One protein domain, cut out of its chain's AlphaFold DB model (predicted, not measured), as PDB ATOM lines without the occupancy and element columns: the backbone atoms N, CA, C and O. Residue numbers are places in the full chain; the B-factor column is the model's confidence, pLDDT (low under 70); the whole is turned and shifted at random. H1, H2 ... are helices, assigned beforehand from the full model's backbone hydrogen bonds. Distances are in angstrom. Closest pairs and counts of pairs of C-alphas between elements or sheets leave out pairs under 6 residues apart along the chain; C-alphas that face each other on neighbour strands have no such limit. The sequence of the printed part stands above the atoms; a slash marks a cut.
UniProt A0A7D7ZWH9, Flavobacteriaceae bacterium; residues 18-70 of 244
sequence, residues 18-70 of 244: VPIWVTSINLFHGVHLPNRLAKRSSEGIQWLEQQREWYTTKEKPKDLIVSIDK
ATOM      1  N   VAL A  18     139.459 160.820 146.177       33.91
ATOM      2  CA  VAL A  18     138.975 159.620 145.488       33.91
ATOM      3  C   VAL A  18     138.087 158.886 146.490       33.91
ATOM      4  O   VAL A  18     138.616 158.382 147.485       33.91
ATOM      5  N   PRO A  19     136.756 158.839 146.315       39.81
ATOM      6  CA  PRO A  19     135.952 157.982 147.156       39.81
ATOM      7  C   PRO A  19     136.199 156.540 146.691       39.81
ATOM      8  O   PRO A  19     135.947 156.195 145.535       39.81
ATOM      9  N   ILE A  20     136.756 155.700 147.564       42.19
ATOM     10  CA  ILE A  20     136.988 154.279 147.279       42.19
ATOM     11  C   ILE A  20     135.629 153.568 147.361       42.19
ATOM     12  O   ILE A  20     135.266 152.962 148.364       42.19
ATOM     13  N   TRP A  21     134.842 153.660 146.289       36.78
ATOM     14  CA  TRP A  21     133.603 152.900 146.131       36.78
ATOM     15  C   TRP A  21     133.932 151.486 145.637       36.78
ATOM     16  O   TRP A  21     133.905 151.206 144.441       36.78
ATOM     17  N   VAL A  22     134.204 150.544 146.545       45.38
ATOM     18  CA  VAL A  22     134.254 149.112 146.165       45.38
ATOM     19  C   VAL A  22     132.881 148.594 145.732       45.38
ATOM     20  O   VAL A  22     132.801 147.646 144.952       45.38
ATOM     21  N   THR A  23     131.794 149.266 146.118       43.03
ATOM     22  CA  THR A  23     130.464 149.008 145.552       43.03
ATOM     23  C   THR A  23     130.440 149.200 144.032       43.03
ATOM     24  O   THR A  23     129.716 148.482 143.349       43.03
ATOM     25  N   SER A  24     131.277 150.089 143.484       39.03
ATOM     26  CA  SER A  24     131.372 150.330 142.040       39.03
ATOM     27  C   SER A  24     132.304 149.356 141.315       39.03
ATOM     28  O   SER A  24     132.070 149.090 140.142       39.03
ATOM     29  N   ILE A  25     133.302 148.757 141.982       43.69
ATOM     30  CA  ILE A  25     134.172 147.731 141.361       43.69
ATOM     31  C   ILE A  25     133.379 146.465 141.012       43.69
ATOM     32  O   ILE A  25     133.590 145.884 139.948       43.69
ATOM     33  N   ASN A  26     132.419 146.074 141.856       42.97
ATOM     34  CA  ASN A  26     131.548 144.931 141.563       42.97
ATOM     35  C   ASN A  26     130.616 145.186 140.362       42.97
ATOM     36  O   ASN A  26     130.234 144.231 139.692       42.97
ATOM     37  N   LEU A  27     130.266 146.447 140.065       44.47
ATOM     38  CA  LEU A  27     129.463 146.795 138.886       44.47
ATOM     39  C   LEU A  27     130.304 147.019 137.620       44.47
ATOM     40  O   LEU A  27     129.819 146.737 136.531       44.47
ATOM     41  N   PHE A  28     131.547 147.495 137.735       43.25
ATOM     42  CA  PHE A  28     132.352 147.884 136.567       43.25
ATOM     43  C   PHE A  28     132.961 146.708 135.786       43.25
ATOM     44  O   PHE A  28     133.266 146.868 134.608       43.25
ATOM     45  N   HIS A  29     133.133 145.535 136.408       51.88
ATOM     46  CA  HIS A  29     133.813 144.387 135.781       51.88
ATOM     47  C   HIS A  29     133.003 143.082 135.749       51.88
ATOM     48  O   HIS A  29     133.526 142.061 135.310       51.88
ATOM     49  N   GLY A  30     131.751 143.070 136.222       54.09
ATOM     50  CA  GLY A  30     130.915 141.857 136.225       54.09
ATOM     51  C   GLY A  30     131.430 140.717 137.122       54.09
ATOM     52  O   GLY A  30     130.929 139.598 137.050       54.09
ATOM     53  N   VAL A  31     132.420 140.976 137.982       61.97
ATOM     54  CA  VAL A  31     132.990 139.973 138.890       61.97
ATOM     55  C   VAL A  31     132.191 139.963 140.189       61.97
ATOM     56  O   VAL A  31     132.317 140.857 141.025       61.97
ATOM     57  N   HIS A  32     131.372 138.931 140.383       66.69
ATOM     58  CA  HIS A  32     130.659 138.726 141.641       66.69
ATOM     59  C   HIS A  32     131.608 138.125 142.688       66.69
ATOM     60  O   HIS A  32     131.934 136.937 142.654       66.69
ATOM     61  N   LEU A  33     132.083 138.949 143.625       70.06
ATOM     62  CA  LEU A  33     132.908 138.462 144.729       70.06
ATOM     63  C   LEU A  33     132.078 137.564 145.663       70.06
ATOM     64  O   LEU A  33     130.979 137.954 146.062       70.06
ATOM     65  N   PRO A  34     132.614 136.417 146.118       80.94
ATOM     66  CA  PRO A  34     131.970 135.627 147.159       80.94
ATOM     67  C   PRO A  34     131.690 136.485 148.398       80.94
ATOM     68  O   PRO A  34     132.554 137.258 148.820       80.94
ATOM     69  N   ASN A  35     130.534 136.296 149.043       79.06
ATOM     70  CA  ASN A  35     130.082 137.099 150.194       79.06
ATOM     71  C   ASN A  35     131.159 137.306 151.275       79.06
ATOM     72  O   ASN A  35     131.297 138.395 151.828       79.06
ATOM     73  N   ARG A  36     131.966 136.274 151.563       74.69
ATOM     74  CA  ARG A  36     133.081 136.352 152.525       74.69
ATOM     75  C   ARG A  36     134.162 137.348 152.089       74.69
ATOM     76  O   ARG A  36     134.701 138.054 152.937       74.69
ATOM     77  N   LEU A  37     134.502 137.368 150.803       76.94
ATOM     78  CA  LEU A  37     135.540 138.226 150.245       76.94
ATOM     79  C   LEU A  37     135.037 139.663 150.095       76.94
ATOM     80  O   LEU A  37     135.720 140.574 150.544       76.94
ATOM     81  N   ALA A  38     133.809 139.857 149.604       78.44
ATOM     82  CA  ALA A  38     133.169 141.175 149.546       78.44
ATOM     83  C   ALA A  38     133.129 141.843 150.932       78.44
ATOM     84  O   ALA A  38     133.556 142.984 151.104       78.44
ATOM     85  N   LYS A  39     132.722 141.074 151.948       78.00
ATOM     86  CA  LYS A  39     132.707 141.507 153.344       78.00
ATOM     87  C   LYS A  39     134.118 141.723 153.919       78.00
ATOM     88  O   LYS A  39     134.247 142.436 154.907       78.00
ATOM     89  N   ARG A  40     135.187 141.125 153.371       80.81
ATOM     90  CA  ARG A  40     136.608 141.426 153.697       80.81
ATOM     91  C   ARG A  40     137.102 142.708 153.073       80.81
ATOM     92  O   ARG A  40     137.655 143.535 153.793       80.81
ATOM     93  N   SER A  41     136.825 142.908 151.800       79.81
ATOM     94  CA  SER A  41     137.186 144.137 151.110       79.81
ATOM     95  C   SER A  41     136.507 145.351 151.747       79.81
ATOM     96  O   SER A  41     137.188 146.327 152.042       79.81
ATOM     97  N   SER A  42     135.205 145.266 152.053       81.31
ATOM     98  CA  SER A  42     134.428 146.399 152.579       81.31
ATOM     99  C   SER A  42     135.008 147.019 153.850       81.31
ATOM    100  O   SER A  42     134.914 148.219 154.047       81.31
ATOM    101  N   GLU A  43     135.616 146.224 154.722       80.12
ATOM    102  CA  GLU A  43     136.162 146.732 155.986       80.12
ATOM    103  C   GLU A  43     137.678 146.832 156.028       80.12
ATOM    104  O   GLU A  43     138.194 147.546 156.882       80.12
ATOM    105  N   GLY A  44     138.386 146.264 155.050       84.12
ATOM    106  CA  GLY A  44     139.707 146.790 154.706       84.12
ATOM    107  C   GLY A  44     139.625 148.278 154.335       84.12
ATOM    108  O   GLY A  44     140.466 149.063 154.764       84.12
ATOM    109  N   ILE A  45     138.568 148.677 153.618       85.06
ATOM    110  CA  ILE A  45     138.302 150.085 153.277       85.06
ATOM    111  C   ILE A  45     137.954 150.895 154.522       85.06
ATOM    112  O   ILE A  45     138.603 151.902 154.762       85.06
ATOM    113  N   GLN A  46     137.001 150.440 155.347       86.06
ATOM    114  CA  GLN A  46     136.654 151.152 156.589       86.06
ATOM    115  C   GLN A  46     137.871 151.334 157.500       86.06
ATOM    116  O   GLN A  46     138.059 152.394 158.088       86.06
ATOM    117  N   TRP A  47     138.726 150.315 157.610       88.56
ATOM    118  CA  TRP A  47     139.976 150.434 158.351       88.56
ATOM    119  C   TRP A  47     140.893 151.505 157.745       88.56
ATOM    120  O   TRP A  47     141.417 152.341 158.480       88.56
ATOM    121  N   LEU A  48     141.058 151.518 156.419       88.75
ATOM    122  CA  LEU A  48     141.868 152.515 155.716       88.75
ATOM    123  C   LEU A  48     141.322 153.938 155.912       88.75
ATOM    124  O   LEU A  48     142.098 154.861 156.160       88.75
ATOM    125  N   GLU A  49     140.003 154.111 155.846       88.12
ATOM    126  CA  GLU A  49     139.317 155.377 156.121       88.12
ATOM    127  C   GLU A  49     139.588 155.844 157.553       88.12
ATOM    128  O   GLU A  49     140.076 156.958 157.747       88.12
ATOM    129  N   GLN A  50     139.406 154.962 158.544       89.50
ATOM    130  CA  GLN A  50     139.707 155.263 159.947       89.50
ATOM    131  C   GLN A  50     141.176 155.657 160.163       89.50
ATOM    132  O   GLN A  50     141.454 156.572 160.938       89.50
ATOM    133  N   GLN A  51     142.130 154.991 159.498       88.25
ATOM    134  CA  GLN A  51     143.552 155.349 159.599       88.25
ATOM    135  C   GLN A  51     143.851 156.706 158.954       88.25
ATOM    136  O   GLN A  51     144.611 157.497 159.513       88.25
ATOM    137  N   ARG A  52     143.244 157.001 157.799       89.06
ATOM    138  CA  ARG A  52     143.420 158.281 157.101       89.06
ATOM    139  C   ARG A  52     142.858 159.448 157.909       89.06
ATOM    140  O   ARG A  52     143.511 160.491 158.011       89.06
ATOM    141  N   GLU A  53     141.673 159.273 158.485       88.62
ATOM    142  CA  GLU A  53     141.061 160.253 159.384       88.62
ATOM    143  C   GLU A  53     141.916 160.450 160.631       88.62
ATOM    144  O   GLU A  53     142.274 161.579 160.951       88.62
ATOM    145  N   TRP A  54     142.346 159.368 161.284       89.56
ATOM    146  CA  TRP A  54     143.195 159.481 162.468       89.56
ATOM    147  C   TRP A  54     144.521 160.196 162.159       89.56
ATOM    148  O   TRP A  54     144.959 161.047 162.932       89.56
ATOM    149  N   TYR A  55     145.136 159.922 161.007       89.62
ATOM    150  CA  TYR A  55     146.357 160.608 160.584       89.62
ATOM    151  C   TYR A  55     146.143 162.115 160.353       89.62
ATOM    152  O   TYR A  55     147.002 162.921 160.707       89.62
ATOM    153  N   THR A  56     144.996 162.496 159.785       90.69
ATOM    154  CA  THR A  56     144.690 163.883 159.395       90.69
ATOM    155  C   THR A  56     144.206 164.716 160.581       90.69
ATOM    156  O   THR A  56     144.724 165.801 160.834       90.69
ATOM    157  N   THR A  57     143.225 164.206 161.323       88.31
ATOM    158  CA  THR A  57     142.546 164.922 162.412       88.31
ATOM    159  C   THR A  57     143.273 164.759 163.749       88.31
ATOM    160  O   THR A  57     143.017 165.509 164.683       88.31
ATOM    161  N   LYS A  58     144.173 163.768 163.873       86.44
ATOM    162  CA  LYS A  58     144.827 163.328 165.127       86.44
ATOM    163  C   LYS A  58     143.869 162.886 166.242       86.44
ATOM    164  O   LYS A  58     144.313 162.539 167.336       86.44
ATOM    165  N   GLU A  59     142.575 162.810 165.955       85.81
ATOM    166  CA  GLU A  59     141.554 162.291 166.854       85.81
ATOM    167  C   GLU A  59     141.396 160.783 166.674       85.81
ATOM    168  O   GLU A  59     141.404 160.261 165.560       85.81
ATOM    169  N   LYS A  60     141.260 160.064 167.791       82.00
ATOM    170  CA  LYS A  60     141.137 158.608 167.771       82.00
ATOM    171  C   LYS A  60     139.691 158.193 167.444       82.00
ATOM    172  O   LYS A  60     138.791 158.579 168.195       82.00
ATOM    173  N   PRO A  61     139.460 157.338 166.428       83.69
ATOM    174  CA  PRO A  61     138.133 156.799 166.131       83.69
ATOM    175  C   PRO A  61     137.544 156.019 167.316       83.69
ATOM    176  O   PRO A  61     138.259 155.273 167.995       83.69
ATOM    177  N   LYS A  62     136.233 156.165 167.555       78.56
ATOM    178  CA  LYS A  62     135.520 155.480 168.652       78.56
ATOM    179  C   LYS A  62     135.463 153.961 168.443       78.56
ATOM    180  O   LYS A  62     135.827 153.215 169.349       78.56
ATOM    181  N   ASP A  63     135.114 153.514 167.237       81.94
ATOM    182  CA  ASP A  63     135.006 152.095 166.867       81.94
ATOM    183  C   ASP A  63     136.206 151.629 166.046       81.94
ATOM    184  O   ASP A  63     136.085 151.162 164.911       81.94
ATOM    185  N   LEU A  64     137.395 151.794 166.630       86.88
ATOM    186  CA  LEU A  64     138.645 151.462 165.961       86.88
ATOM    187  C   LEU A  64     138.689 149.975 165.581       86.88
ATOM    188  O   LEU A  64     138.661 149.090 166.446       86.88
ATOM    189  N   ILE A  65     138.837 149.713 164.285       87.12
ATOM    190  CA  ILE A  65     139.086 148.376 163.756       87.12
ATOM    191  C   ILE A  65     140.558 148.037 163.993       87.12
ATOM    192  O   ILE A  65     141.463 148.724 163.524       87.12
ATOM    193  N   VAL A  66     140.801 146.957 164.732       86.44
ATOM    194  CA  VAL A  66     142.159 146.506 165.094       86.44
ATOM    195  C   VAL A  66     142.583 145.239 164.355       86.44
ATOM    196  O   VAL A  66     143.764 144.918 164.303       86.44
ATOM    197  N   SER A  67     141.626 144.504 163.783       86.25
ATOM    198  CA  SER A  67     141.874 143.279 163.026       86.25
ATOM    199  C   SER A  67     140.811 143.084 161.946       86.25
ATOM    200  O   SER A  67     139.617 143.113 162.238       86.25
ATOM    201  N   ILE A  68     141.256 142.814 160.716       84.56
ATOM    202  CA  ILE A  68     140.392 142.473 159.568       84.56
ATOM    203  C   ILE A  68     139.820 141.050 159.714       84.56
ATOM    204  O   ILE A  68     138.721 140.743 159.238       84.56
ATOM    205  N   ASP A  69     140.556 140.171 160.400       84.25
ATOM    206  CA  ASP A  69     140.143 138.790 160.659       84.25
ATOM    207  C   ASP A  69     139.124 138.711 161.794       84.25
ATOM    208  O   ASP A  69     138.102 138.033 161.673       84.25
ATOM    209  N   LYS A  70     139.382 139.433 162.892       87.50
ATOM    210  CA  LYS A  70     138.542 139.447 164.095       87.50
ATOM    211  C   LYS A  70     137.932 140.823 164.326       87.50
ATOM    212  O   LYS A  70     138.276 141.560 165.244       87.50
TER     213      LYS A  70
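AT A GLANCE: This is residues 18 to 70 of the 244 residues of a protein of Flavobacteriaceae bacterium (UniProt A0A7D7ZWH9). One long helix, H2, makes the diagonal of a flat, Z-like shape; the short helix H1 lies on one side of it, slanting at a steep 52 degrees with its first residue, Val 22, nearest to H2, and an unnamed tail, residues 58 to 70, turns back on the other side. The printed part has 53 residues with two named helices, H1 then H2, and no named strand; its class is all helix. It is loose, with a radius of gyration of the C-alphas of 13.0 A and spans of 39 by 27 by 11 A.

IN THESE COORDINATES: H1 holds residues 22 to 28, from C-alpha 22 at (134.254, 149.112, 146.165). H2 holds residues 35 to 57, 32.8 A long, ending with C-alpha 57 at (142.546, 164.922, 162.412).

HOW THE PARTS SIT: H1 and H2 are close but not clearly touching; their closest C-alphas, of Val 22 and Ser 42, are 7.0 A apart. They run opposite ways at a steep tilt of 52 degrees. O i to N i+4 pairs are within hydrogen-bond range in 2 of 3 cases in H1 and 18 of 19 in H2.

THE WHOLE: The C-alphas farthest apart, of Gly 30 and Lys 58, are 38.6 A apart. The printed part has no cut, and the link from H1 to H2 is short. Residues 27 to 32, of which 27 and 28 belong to H1, stand free. Residues 18 to 32 have pLDDT under 70.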